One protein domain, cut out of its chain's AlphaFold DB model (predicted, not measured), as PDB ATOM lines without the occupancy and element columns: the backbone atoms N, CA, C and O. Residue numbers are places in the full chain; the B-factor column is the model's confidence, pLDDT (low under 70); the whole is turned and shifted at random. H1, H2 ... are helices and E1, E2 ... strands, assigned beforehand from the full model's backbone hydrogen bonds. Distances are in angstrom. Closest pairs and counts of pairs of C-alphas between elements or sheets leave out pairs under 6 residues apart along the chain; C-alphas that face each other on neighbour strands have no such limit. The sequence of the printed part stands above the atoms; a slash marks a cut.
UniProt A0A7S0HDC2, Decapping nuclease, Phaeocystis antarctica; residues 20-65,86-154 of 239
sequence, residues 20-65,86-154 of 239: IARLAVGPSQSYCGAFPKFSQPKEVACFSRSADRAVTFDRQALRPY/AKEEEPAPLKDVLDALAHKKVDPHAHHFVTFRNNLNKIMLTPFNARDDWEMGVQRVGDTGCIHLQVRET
ATOM      1  N   ILE A  20      75.257-104.961 -19.417       89.62
ATOM      2  CA  ILE A  20      76.550-104.293 -19.164       89.62
ATOM      3  C   ILE A  20      76.487-103.427 -17.900       89.62
ATOM      4  O   ILE A  20      77.488-103.256 -17.205       89.62
ATOM      5  N   ALA A  21      75.322-102.846 -17.615       91.00
ATOM      6  CA  ALA A  21      75.087-102.000 -16.457       91.00
ATOM      7  C   ALA A  21      73.587-101.891 -16.173       91.00
ATOM      8  O   ALA A  21      72.769-101.942 -17.091       91.00
ATOM      9  N   ARG A  22      73.257-101.638 -14.904       92.25
ATOM     10  CA  ARG A  22      71.905-101.330 -14.448       92.25
ATOM     11  C   ARG A  22      71.889 -99.957 -13.802       92.25
ATOM     12  O   ARG A  22      72.673 -99.693 -12.894       92.25
ATOM     13  N   LEU A  23      70.987 -99.096 -14.259       89.88
ATOM     14  CA  LEU A  23      70.739 -97.802 -13.638       89.88
ATOM     15  C   LEU A  23      69.428 -97.880 -12.862       89.88
ATOM     16  O   LEU A  23      68.387 -98.195 -13.434       89.88
ATOM     17  N   ALA A  24      69.477 -97.602 -11.561       90.06
ATOM     18  CA  ALA A  24      68.259 -97.440 -10.781       90.06
ATOM     19  C   ALA A  24      67.543 -96.166 -11.248       90.06
ATOM     20  O   ALA A  24      68.141 -95.093 -11.240       90.06
ATOM     21  N   VAL A  25      66.284 -96.310 -11.668       89.31
ATOM     22  CA  VAL A  25      65.427 -95.212 -12.160       89.31
ATOM     23  C   VAL A  25      64.312 -94.836 -11.182       89.31
ATOM     24  O   VAL A  25      63.506 -93.954 -11.454       89.31
ATOM     25  N   GLY A  26      64.267 -95.507 -10.032       86.56
ATOM     26  CA  GLY A  26      63.311 -95.265  -8.966       86.56
ATOM     27  C   GLY A  26      63.965 -95.403  -7.588       86.56
ATOM     28  O   GLY A  26      65.042 -95.995  -7.476       86.56
ATOM     29  N   PRO A  27      63.317 -94.879  -6.535       89.25
ATOM     30  CA  PRO A  27      62.030 -94.177  -6.574       89.25
ATOM     31  C   PRO A  27      62.187 -92.747  -7.131       89.25
ATOM     32  O   PRO A  27      63.282 -92.188  -7.079       89.25
ATOM     33  N   SER A  28      61.131 -92.138  -7.684       88.12
ATOM     34  CA  SER A  28      61.220 -90.813  -8.338       88.12
ATOM     35  C   SER A  28      61.738 -89.713  -7.404       88.12
ATOM     36  O   SER A  28      62.408 -88.781  -7.848       88.12
ATOM     37  N   GLN A  29      61.527 -89.876  -6.096       89.38
ATOM     38  CA  GLN A  29      62.045 -89.007  -5.042       89.38
ATOM     39  C   GLN A  29      63.578 -88.937  -5.013       89.38
ATOM     40  O   GLN A  29      64.133 -87.947  -4.548       89.38
ATOM     41  N   SER A  30      64.277 -89.945  -5.547       88.19
ATOM     42  CA  SER A  30      65.741 -89.919  -5.679       88.19
ATOM     43  C   SER A  30      66.245 -88.817  -6.623       88.19
ATOM     44  O   SER A  30      67.407 -88.426  -6.540       88.19
ATOM     45  N   TYR A  31      65.363 -88.264  -7.462       88.50
ATOM     46  CA  TYR A  31      65.646 -87.145  -8.361       88.50
ATOM     47  C   TYR A  31      65.093 -85.803  -7.854       88.50
ATOM     48  O   TYR A  31      65.128 -84.812  -8.585       88.50
ATOM     49  N   CYS A  32      64.599 -85.733  -6.609       85.75
ATOM     50  CA  CYS A  32      64.171 -84.486  -5.971       85.75
ATOM     51  C   CYS A  32      65.388 -83.640  -5.560       85.75
ATOM     52  O   CYS A  32      65.771 -83.587  -4.394       85.75
ATOM     53  N   GLY A  33      66.012 -82.993  -6.541       89.06
ATOM     54  CA  GLY A  33      67.107 -82.043  -6.356       89.06
ATOM     55  C   GLY A  33      66.803 -80.683  -6.982       89.06
ATOM     56  O   GLY A  33      65.690 -80.410  -7.431       89.06
ATOM     57  N   ALA A  34      67.818 -79.821  -7.028       94.31
ATOM     58  CA  ALA A  34      67.727 -78.580  -7.785       94.31
ATOM     59  C   ALA A  34      67.507 -78.875  -9.279       94.31
ATOM     60  O   ALA A  34      68.083 -79.820  -9.824       94.31
ATOM     61  N   PHE A  35      66.702 -78.044  -9.946       93.88
ATOM     62  CA  PHE A  35      66.481 -78.177 -11.383       93.88
ATOM     63  C   PHE A  35      67.822 -78.033 -12.131       93.88
ATOM     64  O   PHE A  35      68.556 -77.067 -11.887       93.88
ATOM     65  N   PRO A  36      68.178 -78.981 -13.016       94.12
ATOM     66  CA  PRO A  36      69.457 -78.943 -13.709       94.12
ATOM     67  C   PRO A  36      69.519 -77.756 -14.673       94.12
ATOM     68  O   PRO A  36      68.507 -77.218 -15.115       94.12
ATOM     69  N   LYS A  37      70.734 -77.361 -15.061       96.19
ATOM     70  CA  LYS A  37      70.902 -76.354 -16.113       96.19
ATOM     71  C   LYS A  37      70.312 -76.889 -17.419       96.19
ATOM     72  O   LYS A  37      70.802 -77.879 -17.956       96.19
ATOM     73  N   PHE A  38      69.298 -76.200 -17.932       95.12
ATOM     74  CA  PHE A  38      68.663 -76.508 -19.207       95.12
ATOM     75  C   PHE A  38      68.737 -75.276 -20.106       95.12
ATOM     76  O   PHE A  38      68.195 -74.221 -19.774       95.12
ATOM     77  N   SER A  39      69.473 -75.379 -21.210       95.75
ATOM     78  CA  SER A  39      69.613 -74.281 -22.163       95.75
ATOM     79  C   SER A  39      68.344 -74.118 -22.997       95.75
ATOM     80  O   SER A  39      67.635 -75.083 -23.278       95.75
ATOM     81  N   GLN A  40      68.069 -72.885 -23.428       96.50
ATOM     82  CA  GLN A  40      66.976 -72.621 -24.360       96.50
ATOM     83  C   GLN A  40      67.248 -73.342 -25.695       96.50
ATOM     84  O   GLN A  40      68.298 -73.093 -26.301       96.50
ATOM     85  N   PRO A  41      66.330 -74.205 -26.174       96.44
ATOM     86  CA  PRO A  41      66.477 -74.859 -27.467       96.44
ATOM     87  C   PRO A  41      66.563 -73.838 -28.602       96.44
ATOM     88  O   PRO A  41      65.802 -72.868 -28.639       96.44
ATOM     89  N   LYS A  42      67.484 -74.072 -29.539       96.12
ATOM     90  CA  LYS A  42      67.643 -73.277 -30.758       96.12
ATOM     91  C   LYS A  42      67.480 -74.185 -31.960       96.12
ATOM     92  O   LYS A  42      68.042 -75.277 -32.000       96.12
ATOM     93  N   GLU A  43      66.716 -73.723 -32.932       95.75
ATOM     94  CA  GLU A  43      66.563 -74.440 -34.185       95.75
ATOM     95  C   GLU A  43      67.796 -74.205 -35.069       95.75
ATOM     96  O   GLU A  43      68.232 -73.069 -35.250       95.75
ATOM     97  N   VAL A  44      68.375 -75.290 -35.588       95.38
ATOM     98  CA  VAL A  44      69.609 -75.258 -36.398       95.38
ATOM     99  C   VAL A  44      69.412 -75.811 -37.809       95.38
ATOM    100  O   VAL A  44      70.129 -75.436 -38.731       95.38
ATOM    101  N   ALA A  45      68.418 -76.678 -37.993       95.88
ATOM    102  CA  ALA A  45      68.030 -77.243 -39.275       95.88
ATOM    103  C   ALA A  45      66.547 -77.625 -39.246       95.88
ATOM    104  O   ALA A  45      65.958 -77.799 -38.179       95.88
ATOM    105  N   CYS A  46      65.960 -77.763 -40.429       96.00
ATOM    106  CA  CYS A  46      64.598 -78.236 -40.617       96.00
ATOM    107  C   CYS A  46      64.516 -79.046 -41.911       96.00
ATOM    108  O   CYS A  46      65.309 -78.840 -42.835       96.00
ATOM    109  N   PHE A  47      63.541 -79.942 -41.971       95.62
ATOM    110  CA  PHE A  47      63.174 -80.655 -43.181       95.62
ATOM    111  C   PHE A  47      61.665 -80.888 -43.189       95.62
ATOM    112  O   PHE A  47      61.013 -80.893 -42.141       95.62
ATOM    113  N   SER A  48      61.128 -81.082 -44.381       94.31
ATOM    114  CA  SER A  48      59.737 -81.396 -44.643       94.31
ATOM    115  C   SER A  48      59.646 -82.793 -45.241       94.31
ATOM    116  O   SER A  48      60.574 -83.268 -45.895       94.31
ATOM    117  N   ARG A  49      58.523 -83.463 -44.985       90.19
ATOM    118  CA  ARG A  49      58.182 -84.739 -45.609       90.19
ATOM    119  C   ARG A  49      56.845 -84.579 -46.311       90.19
ATOM    120  O   ARG A  49      55.869 -84.170 -45.681       90.19
ATOM    121  N   SER A  50      56.821 -84.862 -47.602       86.00
ATOM    122  CA  SER A  50      55.616 -84.810 -48.425       86.00
ATOM    123  C   SER A  50      54.761 -86.076 -48.263       86.00
ATOM    124  O   SER A  50      55.138 -87.018 -47.560       86.00
ATOM    125  N   ALA A  51      53.583 -86.104 -48.895       82.12
ATOM    126  CA  ALA A  51      52.674 -87.253 -48.843       82.12
ATOM    127  C   ALA A  51      53.259 -88.503 -49.527       82.12
ATOM    128  O   ALA A  51      53.067 -89.617 -49.046       82.12
ATOM    129  N   ASP A  52      54.040 -88.306 -50.590       82.19
ATOM    130  CA  ASP A  52      54.874 -89.313 -51.262       82.19
ATOM    131  C   ASP A  52      56.171 -89.624 -50.494       82.19
ATOM    132  O   ASP A  52      57.013 -90.381 -50.963       82.19
ATOM    133  N   ARG A  53      56.318 -89.071 -49.281       78.44
ATOM    134  CA  ARG A  53      57.427 -89.298 -48.344       78.44
ATOM    135  C   ARG A  53      58.787 -88.807 -48.814       78.44
ATOM    136  O   ARG A  53      59.781 -89.086 -48.138       78.44
ATOM    137  N   ALA A  54      58.831 -88.025 -49.887       87.06
ATOM    138  CA  ALA A  54      60.028 -87.311 -50.276       87.06
ATOM    139  C   ALA A  54      60.438 -86.343 -49.160       87.06
ATOM    140  O   ALA A  54      59.610 -85.653 -48.552       87.06
ATOM    141  N   VAL A  55      61.735 -86.335 -48.867       91.12
ATOM    142  CA  VAL A  55      62.328 -85.447 -47.874       91.12
ATOM    143  C   VAL A  55      62.926 -84.253 -48.595       91.12
ATOM    144  O   VAL A  55      63.723 -84.399 -49.521       91.12
ATOM    145  N   THR A  56      62.560 -83.064 -48.141       94.94
ATOM    146  CA  THR A  56      63.082 -81.792 -48.634       94.94
ATOM    147  C   THR A  56      63.619 -80.983 -47.464       94.94
ATOM    148  O   THR A  56      63.047 -80.970 -46.376       94.94
ATOM    149  N   PHE A  57      64.743 -80.292 -47.640       95.75
ATOM    150  CA  PHE A  57      65.404 -79.565 -46.546       95.75
ATOM    151  C   PHE A  57      64.905 -78.120 -46.414       95.75
ATOM    152  O   PHE A  57      65.682 -77.160 -46.379       95.75
ATOM    153  N   ASP A  58      63.581 -77.979 -46.348       93.38
ATOM    154  CA  ASP A  58      62.851 -76.717 -46.254       93.38
ATOM    155  C   ASP A  58      61.691 -76.798 -45.236       93.38
ATOM    156  O   ASP A  58      61.596 -77.737 -44.437       93.38
ATOM    157  N   ARG A  59      60.818 -75.782 -45.237       95.25
ATOM    158  CA  ARG A  59      59.649 -75.664 -44.349       95.25
ATOM    159  C   ARG A  59      58.310 -75.820 -45.068       95.25
ATOM    160  O   ARG A  59      57.301 -75.364 -44.542       95.25
ATOM    161  N   GLN A  60      58.265 -76.411 -46.257       93.75
ATOM    162  CA  GLN A  60      57.027 -76.459 -47.041       93.75
ATOM    163  C   GLN A  60      55.883 -77.209 -46.333       93.75
ATOM    164  O   GLN A  60      54.717 -76.894 -46.546       93.75
ATOM    165  N   ALA A  61      56.199 -78.164 -45.448       93.06
ATOM    166  CA  ALA A  61      55.203 -78.884 -44.652       93.06
ATOM    167  C   ALA A  61      54.770 -78.139 -43.369       93.06
ATOM    168  O   ALA A  61      53.897 -78.625 -42.645       93.06
ATOM    169  N   LEU A  62      55.364 -76.981 -43.055       94.75
ATOM    170  CA  LEU A  62      55.018 -76.195 -41.871       94.75
ATOM    171  C   LEU A  62      53.665 -75.507 -42.073       94.75
ATOM    172  O   LEU A  62      53.500 -74.671 -42.959       94.75
ATOM    173  N   ARG A  63      52.696 -75.827 -41.214       93.62
ATOM    174  CA  ARG A  63      51.356 -75.233 -41.265       93.62
ATOM    175  C   ARG A  63      51.250 -74.061 -40.288       93.62
ATOM    176  O   ARG A  63      51.657 -74.214 -39.134       93.62
ATOM    177  N   PRO A  64      50.686 -72.913 -40.703       95.31
ATOM    178  CA  PRO A  64      50.394 -71.833 -39.774       95.31
ATOM    179  C   PRO A  64      49.303 -72.270 -38.794       95.31
ATOM    180  O   PRO A  64      48.354 -72.968 -39.161       95.31
ATOM    181  N   TYR A  65      49.430 -71.836 -37.543       95.62
ATOM    182  CA  TYR A  65      48.386 -72.040 -36.550       95.62
ATOM    183  C   TYR A  65      47.126 -71.263 -36.947       95.62
ATOM    184  O   TYR A  65      47.190 -70.067 -37.233       95.62
ATOM    185  N   ALA A  86      52.303 -98.774 -42.153       57.84
ATOM    186  CA  ALA A  86      53.094 -99.605 -41.237       57.84
ATOM    187  C   ALA A  86      54.181-100.450 -41.943       57.84
ATOM    188  O   ALA A  86      54.856-101.248 -41.306       57.84
ATOM    189  N   LYS A  87      54.306-100.341 -43.274       53.28
ATOM    190  CA  LYS A  87      55.155-101.214 -44.111       53.28
ATOM    191  C   LYS A  87      56.571-100.684 -44.353       53.28
ATOM    192  O   LYS A  87      57.375-101.387 -44.954       53.28
ATOM    193  N   GLU A  88      56.854 -99.446 -43.976       55.81
ATOM    194  CA  GLU A  88      58.148 -98.801 -44.240       55.81
ATOM    195  C   GLU A  88      59.023 -98.785 -42.986       55.81
ATOM    196  O   GLU A  88      58.534 -99.176 -41.932       55.81
ATOM    197  N   GLU A  89      60.297 -98.376 -43.114       59.97
ATOM    198  CA  GLU A  89      61.318 -98.299 -42.047       59.97
ATOM    199  C   GLU A  89      60.863 -97.415 -40.872       59.97
ATOM    200  O   GLU A  89      61.290 -96.275 -40.681       59.97
ATOM    201  N   GLU A  90      59.944 -97.953 -40.085       63.91
ATOM    202  CA  GLU A  90      59.588 -97.487 -38.771       63.91
ATOM    203  C   GLU A  90      60.463 -98.236 -37.762       63.91
ATOM    204  O   GLU A  90      60.629 -99.457 -37.844       63.91
ATOM    205  N   PRO A  91      61.028 -97.518 -36.791       67.56
ATOM    206  CA  PRO A  91      60.904 -96.077 -36.601       67.56
ATOM    207  C   PRO A  91      61.778 -95.268 -37.572       67.56
ATOM    208  O   PRO A  91      62.857 -95.711 -37.961       67.56
ATOM    209  N   ALA A  92      61.321 -94.051 -37.898       73.94
ATOM    210  CA  ALA A  92      61.992 -93.162 -38.851       73.94
ATOM    211  C   ALA A  92      63.519 -93.092 -38.623       73.94
ATOM    212  O   ALA A  92      63.963 -92.833 -37.493       73.94
ATOM    213  N   PRO A  93      64.334 -93.285 -39.674       81.62
ATOM    214  CA  PRO A  93      65.775 -93.352 -39.528       81.62
ATOM    215  C   PRO A  93      66.343 -91.998 -39.102       81.62
ATOM    216  O   PRO A  93      65.898 -90.934 -39.533       81.62
ATOM    217  N   LEU A  94      67.408 -92.025 -38.297       90.50
ATOM    218  CA  LEU A  94      68.134 -90.805 -37.912       90.50
ATOM    219  C   LEU A  94      68.784 -90.107 -39.125       90.50
ATOM    220  O   LEU A  94      69.165 -88.943 -39.036       90.50
ATOM    221  N   LYS A  95      68.879 -90.811 -40.259       91.31
ATOM    222  CA  LYS A  95      69.440 -90.339 -41.525       91.31
ATOM    223  C   LYS A  95      68.874 -88.985 -41.954       91.31
ATOM    224  O   LYS A  95      69.655 -88.089 -42.232       91.31
ATOM    225  N   ASP A  96      67.557 -88.798 -41.921       91.50
ATOM    226  CA  ASP A  96      66.946 -87.544 -42.394       91.50
ATOM    227  C   ASP A  96      67.352 -86.337 -41.534       91.50
ATOM    228  O   ASP A  96      67.526 -85.227 -42.034       91.50
ATOM    229  N   VAL A  97      67.566 -86.560 -40.231       93.75
ATOM    230  CA  VAL A  97      68.086 -85.537 -39.313       93.75
ATOM    231  C   VAL A  97      69.539 -85.209 -39.651       93.75
ATOM    232  O   VAL A  97      69.904 -84.036 -39.704       93.75
ATOM    233  N   LEU A  98      70.365 -86.232 -39.888       94.44
ATOM    234  CA  LEU A  98      71.773 -86.058 -40.253       94.44
ATOM    235  C   LEU A  98      71.919 -85.338 -41.598       94.44
ATOM    236  O   LEU A  98      72.711 -84.402 -41.703       94.44
ATOM    237  N   ASP A  99      71.111 -85.703 -42.590       95.00
ATOM    238  CA  ASP A  99      71.123 -85.080 -43.912       95.00
ATOM    239  C   ASP A  99      70.670 -83.612 -43.845       95.00
ATOM    240  O   ASP A  99      71.284 -82.741 -44.465       95.00
ATOM    241  N   ALA A 100      69.655 -83.296 -43.031       95.75
ATOM    242  CA  ALA A 100      69.216 -81.919 -42.819       95.75
ATOM    243  C   ALA A 100      70.303 -81.049 -42.154       95.75
ATOM    244  O   ALA A 100      70.476 -79.881 -42.519       95.75
ATOM    245  N   LEU A 101      71.056 -81.607 -41.198       95.62
ATOM    246  CA  LEU A 101      72.196 -80.929 -40.568       95.62
ATOM    247  C   LEU A 101      73.342 -80.718 -41.564       95.62
ATOM    248  O   LEU A 101      73.863 -79.604 -41.662       95.62
ATOM    249  N   ALA A 102      73.669 -81.739 -42.361       95.31
ATOM    250  CA  ALA A 102      74.675 -81.652 -43.415       95.31
ATOM    251  C   ALA A 102      74.312 -80.584 -44.460       95.31
ATOM    252  O   ALA A 102      75.155 -79.760 -44.820       95.31
ATOM    253  N   HIS A 103      73.043 -80.511 -44.875       96.19
ATOM    254  CA  HIS A 103      72.540 -79.473 -45.778       96.19
ATOM    255  C   HIS A 103      72.719 -78.055 -45.207       96.19
ATOM    256  O   HIS A 103      73.044 -77.118 -45.937       96.19
ATOM    257  N   LYS A 104      72.570 -77.882 -43.887       96.50
ATOM    258  CA  LYS A 104      72.840 -76.615 -43.186       96.50
ATOM    259  C   LYS A 104      74.308 -76.415 -42.794       96.50
ATOM    260  O   LYS A 104      74.619 -75.399 -42.179       96.50
ATOM    261  N   LYS A 105      75.205 -77.328 -43.185       96.25
ATOM    262  CA  LYS A 105      76.639 -77.318 -42.844       96.25
ATOM    263  C   LYS A 105      76.888 -77.275 -41.332       96.25
ATOM    264  O   LYS A 105      77.856 -76.675 -40.871       96.25
ATOM    265  N   VAL A 106      75.997 -77.894 -40.562       95.31
ATOM    266  CA  VAL A 106      76.136 -78.058 -39.115       95.31
ATOM    267  C   VAL A 106      76.749 -79.424 -38.866       95.31
ATOM    268  O   VAL A 106      76.195 -80.424 -39.312       95.31
ATOM    269  N   ASP A 107      77.870 -79.470 -38.149       93.81
ATOM    270  CA  ASP A 107      78.480 -80.739 -37.757       93.81
ATOM    271  C   ASP A 107      77.690 -81.375 -36.593       93.81
ATOM    272  O   ASP A 107      77.732 -80.860 -35.464       93.81
ATOM    273  N   PRO A 108      76.966 -82.492 -36.820       90.19
ATOM    274  CA  PRO A 108      76.272 -83.200 -35.746       90.19
ATOM    275  C   PRO A 108      77.246 -83.733 -34.688       90.19
ATOM    276  O   PRO A 108      76.892 -83.837 -33.513       90.19
ATOM    277  N   HIS A 109      78.477 -84.052 -35.080       90.94
ATOM    278  CA  HIS A 109      79.435 -84.761 -34.248       90.94
ATOM    279  C   HIS A 109      80.273 -83.864 -33.338       90.94
ATOM    280  O   HIS A 109      80.957 -84.376 -32.453       90.94
ATOM    281  N   ALA A 110      80.137 -82.543 -33.464       90.75
ATOM    282  CA  ALA A 110      80.619 -81.583 -32.474       90.75
ATOM    283  C   ALA A 110      79.858 -81.667 -31.128       90.75
ATOM    284  O   ALA A 110      80.196 -80.967 -30.173       90.75
ATOM    285  N   HIS A 111      78.822 -82.510 -31.042       91.44
ATOM    286  CA  HIS A 111      77.932 -82.644 -29.892       91.44
ATOM    287  C   HIS A 111      77.952 -84.067 -29.322       91.44
ATOM    288  O   HIS A 111      78.250 -85.044 -30.008       91.44
ATOM    289  N   HIS A 112      77.574 -84.200 -28.048       95.00
ATOM    290  CA  HIS A 112      77.590 -85.487 -27.344       95.00
ATOM    291  C   HIS A 112      76.542 -86.480 -27.860       95.00
ATOM    292  O   HIS A 112      76.821 -87.674 -27.944       95.00
ATOM    293  N   PHE A 113      75.341 -85.993 -28.182       96.00
ATOM    294  CA  PHE A 113      74.198 -86.826 -28.540       96.00
ATOM    295  C   PHE A 113      73.479 -86.285 -29.769       96.00
ATOM    296  O   PHE A 113      73.223 -85.085 -29.860       96.00
ATOM    297  N   VAL A 114      73.072 -87.192 -30.655       95.75
ATOM    298  CA  VAL A 114      72.156 -86.911 -31.767       95.75
ATOM    299  C   VAL A 114      71.011 -87.911 -31.696       95.75
ATOM    300  O   VAL A 114      71.220 -89.126 -31.672       95.75
ATOM    301  N   THR A 115      69.782 -87.407 -31.594       96.31
ATOM    302  CA  THR A 115      68.600 -88.253 -31.434       96.31
ATOM    303  C   THR A 115      67.308 -87.526 -31.787       96.31
ATOM    304  O   THR A 115      67.269 -86.301 -31.884       96.31
ATOM    305  N   PHE A 116      66.226 -88.289 -31.917       95.44
ATOM    306  CA  PHE A 116      64.875 -87.751 -31.932       95.44
ATOM    307  C   PHE A 116      64.414 -87.355 -30.531       95.44
ATOM    308  O   PHE A 116      64.668 -88.048 -29.543       95.44
ATOM    309  N   ARG A 117      63.595 -86.301 -30.468       95.81
ATOM    310  CA  ARG A 117      62.944 -85.825 -29.236       95.81
ATOM    311  C   ARG A 117      62.252 -86.950 -28.455       95.81
ATOM    312  O   ARG A 117      62.276 -86.938 -27.230       95.81
ATOM    313  N   ASN A 118      61.671 -87.933 -29.147       93.19
ATOM    314  CA  ASN A 118      60.974 -89.058 -28.522       93.19
ATOM    315  C   ASN A 118      61.856 -89.852 -27.535       93.19
ATOM    316  O   ASN A 118      61.390 -90.220 -26.461       93.19
ATOM    317  N   ASN A 119      63.137 -90.065 -27.850       95.62
ATOM    318  CA  ASN A 119      64.049 -90.776 -26.948       95.62
ATOM    319  C   ASN A 119      64.341 -89.969 -25.678       95.62
ATOM    320  O   ASN A 119      64.416 -90.540 -24.593       95.62
ATOM    321  N   LEU A 120      64.430 -88.641 -25.786       96.00
ATOM    322  CA  LEU A 120      64.593 -87.776 -24.618       96.00
ATOM    323  C   LEU A 120      63.352 -87.812 -23.721       96.00
ATOM    324  O   LEU A 120      63.494 -87.890 -22.505       96.00
ATOM    325  N   ASN A 121      62.146 -87.818 -24.302       95.50
ATOM    326  CA  ASN A 121      60.912 -87.987 -23.528       95.50
ATOM    327  C   ASN A 121      60.917 -89.308 -22.753       95.50
ATOM    328  O   ASN A 121      60.635 -89.301 -21.561       95.50
ATOM    329  N   LYS A 122      61.263 -90.420 -23.420       94.94
ATOM    330  CA  LYS A 122      61.370 -91.743 -22.788       94.94
ATOM    331  C   LYS A 122      62.299 -91.684 -21.571       94.94
ATOM    332  O   LYS A 122      61.875 -92.029 -20.473       94.94
ATOM    333  N   ILE A 123      63.509 -91.141 -21.734       94.81
ATOM    334  CA  ILE A 123      64.490 -90.992 -20.644       94.81
ATOM    335  C   ILE A 123      63.939 -90.119 -19.506       94.81
ATOM    336  O   ILE A 123      63.935 -90.545 -18.354       94.81
ATOM    337  N   MET A 124      63.441 -88.918 -19.812       93.75
ATOM    338  CA  MET A 124      62.985 -87.956 -18.796       93.75
ATOM    339  C   MET A 124      61.749 -88.429 -18.024       93.75
ATOM    340  O   MET A 124      61.589 -88.088 -16.856       93.75
ATOM    341  N   LEU A 125      60.877 -89.215 -18.660       93.81
ATOM    342  CA  LEU A 125      59.657 -89.739 -18.043       93.81
ATOM    343  C   LEU A 125      59.858 -91.095 -17.360       93.81
ATOM    344  O   LEU A 125      58.957 -91.548 -16.658       93.81
ATOM    345  N   THR A 126      61.020 -91.733 -17.522       94.50
ATOM    346  CA  THR A 126      61.290 -93.067 -16.961       94.50
ATOM    347  C   THR A 126      61.026 -93.158 -15.453       94.50
ATOM    348  O   THR A 126      60.392 -94.128 -15.050       94.50
ATOM    349  N   PRO A 127      61.387 -92.167 -14.611       93.25
ATOM    350  CA  PRO A 127      61.103 -92.249 -13.174       93.25
ATOM    351  C   PRO A 127      59.611 -92.263 -12.803       93.25
ATOM    352  O   PRO A 127      59.268 -92.604 -11.672       93.25
ATOM    353  N   PHE A 128      58.723 -91.871 -13.722       92.50
ATOM    354  CA  PHE A 128      57.276 -91.766 -13.496       92.50
ATOM    355  C   PHE A 128      56.462 -92.782 -14.302       92.50
ATOM    356  O   PHE A 128      55.273 -92.966 -14.043       92.50
ATOM    357  N   ASN A 129      57.075 -93.434 -15.289       91.19
ATOM    358  CA  ASN A 129      56.402 -94.375 -16.163       91.19
ATOM    359  C   ASN A 129      56.526 -95.803 -15.620       91.19
ATOM    360  O   ASN A 129      57.569 -96.438 -15.743       91.19
ATOM    361  N   ALA A 130      55.436 -96.306 -15.042       87.50
ATOM    362  CA  ALA A 130      55.357 -97.664 -14.504       87.50
ATOM    363  C   ALA A 130      54.704 -98.679 -15.464       87.50
ATOM    364  O   ALA A 130      54.602 -99.854 -15.120       87.50
ATOM    365  N   ARG A 131      54.210 -98.237 -16.629       88.25
ATOM    366  CA  ARG A 131      53.355 -99.047 -17.516       88.25
ATOM    367  C   ARG A 131      54.052 -99.432 -18.816       88.25
ATOM    368  O   ARG A 131      53.960-100.579 -19.261       88.25
ATOM    369  N   ASP A 132      54.715 -98.460 -19.427       89.69
ATOM    370  CA  ASP A 132      55.192 -98.575 -20.797       89.69
ATOM    371  C   ASP A 132      56.713 -98.696 -20.813       89.69
ATOM    372  O   ASP A 132      57.441 -97.724 -20.611       89.69
ATOM    373  N   ASP A 133      57.196 -99.912 -21.046       91.94
ATOM    374  CA  ASP A 133      58.599-100.153 -21.345       91.94
ATOM    375  C   ASP A 133      59.030 -99.465 -22.647       91.94
ATOM    376  O   ASP A 133      58.233 -99.089 -23.511       91.94
ATOM    377  N   TRP A 134      60.335 -99.254 -22.779       94.12
ATOM    378  CA  TRP A 134      60.905 -98.695 -23.988       94.12
ATOM    379  C   TRP A 134      62.313 -99.220 -24.216       94.12
ATOM    380  O   TRP A 134      63.072 -99.460 -23.282       94.12
ATOM    381  N   GLU A 135      62.680 -99.314 -25.489       93.56
ATOM    382  CA  GLU A 135      64.053 -99.539 -25.920       93.56
ATOM    383  C   GLU A 135      64.506 -98.440 -26.888       93.56
ATOM    384  O   GLU A 135      63.703 -97.669 -27.437       93.56
ATOM    385  N   MET A 136      65.821 -98.337 -27.058       94.19
ATOM    386  CA  MET A 136      66.461 -97.482 -28.051       94.19
ATOM    387  C   MET A 136      67.779 -98.109 -28.504       94.19
ATOM    388  O   MET A 136      68.492 -98.726 -27.715       94.19
ATOM    389  N   GLY A 137      68.115 -97.934 -29.779       93.12
ATOM    390  CA  GLY A 137      69.414 -98.332 -30.310       93.12
ATOM    391  C   GLY A 137      70.471 -97.305 -29.929       93.12
ATOM    392  O   GLY A 137      70.222 -96.106 -30.030       93.12
ATOM    393  N   VAL A 138      71.654 -97.752 -29.514       93.81
ATOM    394  CA  VAL A 138      72.760 -96.861 -29.137       93.81
ATOM    395  C   VAL A 138      73.980 -97.182 -29.987       93.81
ATOM    396  O   VAL A 138      74.475 -98.308 -29.975       93.81
ATOM    397  N   GLN A 139      74.495 -96.182 -30.696       92.88
ATOM    398  CA  GLN A 139      75.704 -96.307 -31.503       92.88
ATOM    399  C   GLN A 139      76.661 -95.161 -31.189       92.88
ATOM    400  O   GLN A 139      76.301 -93.993 -31.288       92.88
ATOM    401  N   ARG A 140      77.905 -95.494 -30.839       94.06
ATOM    402  CA  ARG A 140      78.981 -94.507 -30.707       94.06
ATOM    403  C   ARG A 140      79.700 -94.361 -32.046       94.06
ATOM    404  O   ARG A 140      80.188 -95.351 -32.585       94.06
ATOM    405  N   VAL A 141      79.808 -93.136 -32.544       92.25
ATOM    406  CA  VAL A 141      80.591 -92.796 -33.736       92.25
ATOM    407  C   VAL A 141      82.074 -92.816 -33.360       92.25
ATOM    408  O   VAL A 141      82.487 -92.150 -32.410       92.25
ATOM    409  N   GLY A 142      82.860 -93.654 -34.046       83.94
ATOM    410  CA  GLY A 142      84.225 -94.021 -33.647       83.94
ATOM    411  C   GLY A 142      85.165 -92.827 -33.484       83.94
ATOM    412  O   GLY A 142      85.781 -92.688 -32.422       83.94
ATOM    413  N   ASP A 143      85.197 -91.962 -34.496       84.19
ATOM    414  CA  ASP A 143      86.196 -90.897 -34.635       84.19
ATOM    415  C   ASP A 143      85.897 -89.676 -33.759       84.19
ATOM    416  O   ASP A 143      86.807 -89.026 -33.253       84.19
ATOM    417  N   THR A 144      84.618 -89.389 -33.522       90.44
ATOM    418  CA  THR A 144      84.172 -88.180 -32.809       90.44
ATOM    419  C   THR A 144      83.708 -88.468 -31.385       90.44
ATOM    420  O   THR A 144      83.678 -87.588 -30.531       90.44
ATOM    421  N   GLY A 145      83.342 -89.720 -31.097       92.69
ATOM    422  CA  GLY A 145      82.746 -90.118 -29.827       92.69
ATOM    423  C   GLY A 145      81.289 -89.694 -29.641       92.69
ATOM    424  O   GLY A 145      80.730 -89.995 -28.588       92.69
ATOM    425  N   CYS A 146      80.675 -89.063 -30.645       95.50
ATOM    426  CA  CYS A 146      79.258 -88.712 -30.659       95.50
ATOM    427  C   CYS A 146      78.379 -89.967 -30.505       95.50
ATOM    428  O   CYS A 146      78.674 -91.017 -31.084       95.50
ATOM    429  N   ILE A 147      77.304 -89.877 -29.721       96.31
ATOM    430  CA  ILE A 147      76.382 -90.986 -29.466       96.31
ATOM    431  C   ILE A 147      75.078 -90.755 -30.230       96.31
ATOM    432  O   ILE A 147      74.338 -89.804 -29.977       96.31
ATOM    433  N   HIS A 148      74.767 -91.666 -31.142       95.50
ATOM    434  CA  HIS A 148      73.487 -91.720 -31.829       95.50
ATOM    435  C   HIS A 148      72.524 -92.598 -31.035       95.50
ATOM    436  O   HIS A 148      72.809 -93.773 -30.788       95.50
ATOM    437  N   LEU A 149      71.379 -92.028 -30.660       95.69
ATOM    438  CA  LEU A 149      70.282 -92.781 -30.055       95.69
ATOM    439  C   LEU A 149      69.173 -92.934 -31.097       95.69
ATOM    440  O   LEU A 149      68.492 -91.960 -31.438       95.69
ATOM    441  N   GLN A 150      69.004 -94.148 -31.604       92.94
ATOM    442  CA  GLN A 150      67.979 -94.508 -32.576       92.94
ATOM    443  C   GLN A 150      66.709 -94.939 -31.853       92.94
ATOM    444  O   GLN A 150      66.759 -95.598 -30.814       92.94
ATOM    445  N   VAL A 151      65.556 -94.537 -32.374       91.25
ATOM    446  CA  VAL A 151      64.283 -95.023 -31.845       91.25
ATOM    447  C   VAL A 151      64.214 -96.524 -32.124       91.25
ATOM    448  O   VAL A 151      64.666 -96.979 -33.169       91.25
ATOM    449  N   ARG A 152      63.688 -97.288 -31.172       89.69
ATOM    450  CA  ARG A 152      63.287 -98.681 -31.360       89.69
ATOM    451  C   ARG A 152      61.976 -98.917 -30.622       89.69
ATOM    452  O   ARG A 152      61.597 -98.133 -29.737       89.69
ATOM    453  N   GLU A 153      61.286 -99.965 -31.030       86.69
ATOM    454  CA  GLU A 153      60.068-100.438 -30.391       86.69
ATOM    455  C   GLU A 153      60.359-101.734 -29.657       86.69
ATOM    456  O   GLU A 153      61.143-102.551 -30.134       86.69
ATOM    457  N   THR A 154      59.747-101.905 -28.487       90.25
ATOM    458  CA  THR A 154      59.871-103.156 -27.746       90.25
ATOM    459  C   THR A 154      59.097-104.244 -28.477       90.25
ATOM    460  O   THR A 154      58.067-103.974 -29.104       90.25
TER     461      THR A 154
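AT A GLANCE: This is residues 20 to 65 and 86 to 154 of the 239 residues of the protein "Decapping nuclease" of Phaeocystis antarctica (UniProt A0A7S0HDC2). With little regular structure, this model is a small three-stranded sheet near the middle, grazed by H2 and H3, with H1 far out and residues 32 to 65 sweeping past at a distance. The printed part has 115 residues, 35 in H1, H2, E1, H3, E2 and E3; its class is mixed, as is the sheet, order E1 E3 E2. It is loose, radius of gyration of the C-alphas 16.9 A, spanning 44 by 36 by 34 A.

HOW THE PARTS SIT: H1, residues 28 to 31, is not on the sheet. H2, residues 95 to 103, only grazes it with residues 95 to 98. E1, residues 113 to 115, is parallel to E3, residues 147 to 151, at 18 degrees; N 114 and O 147, 3.0 A apart, are within hydrogen-bond range. H3, residues 117 to 125, only grazes the sheet; its closest C-alphas to E3 are those of Asn 119 and Val 151, 6.5 A. E2, residues 136 to 140, and E3 form an antiparallel hairpin, with N 148 and O 139 at 2.8 A. Every O i to N i+4 pair is within range in H2 and H3; H1 is too short for one.

IN THESE COORDINATES: H1 begins at C-alpha 28 (61.220, -90.813, -8.338). H2 measures 12.1 A, H3 12.3 A, E2 13.1 A and E3 13.0 A, ending at C-alpha 151 (64.283, -95.023, -31.845).

THE WHOLE: Residues 66 to 85 are not printed; C-alphas 65 and 86 are 28.4 A apart. Residues 86 to 91 have pLDDT under 70.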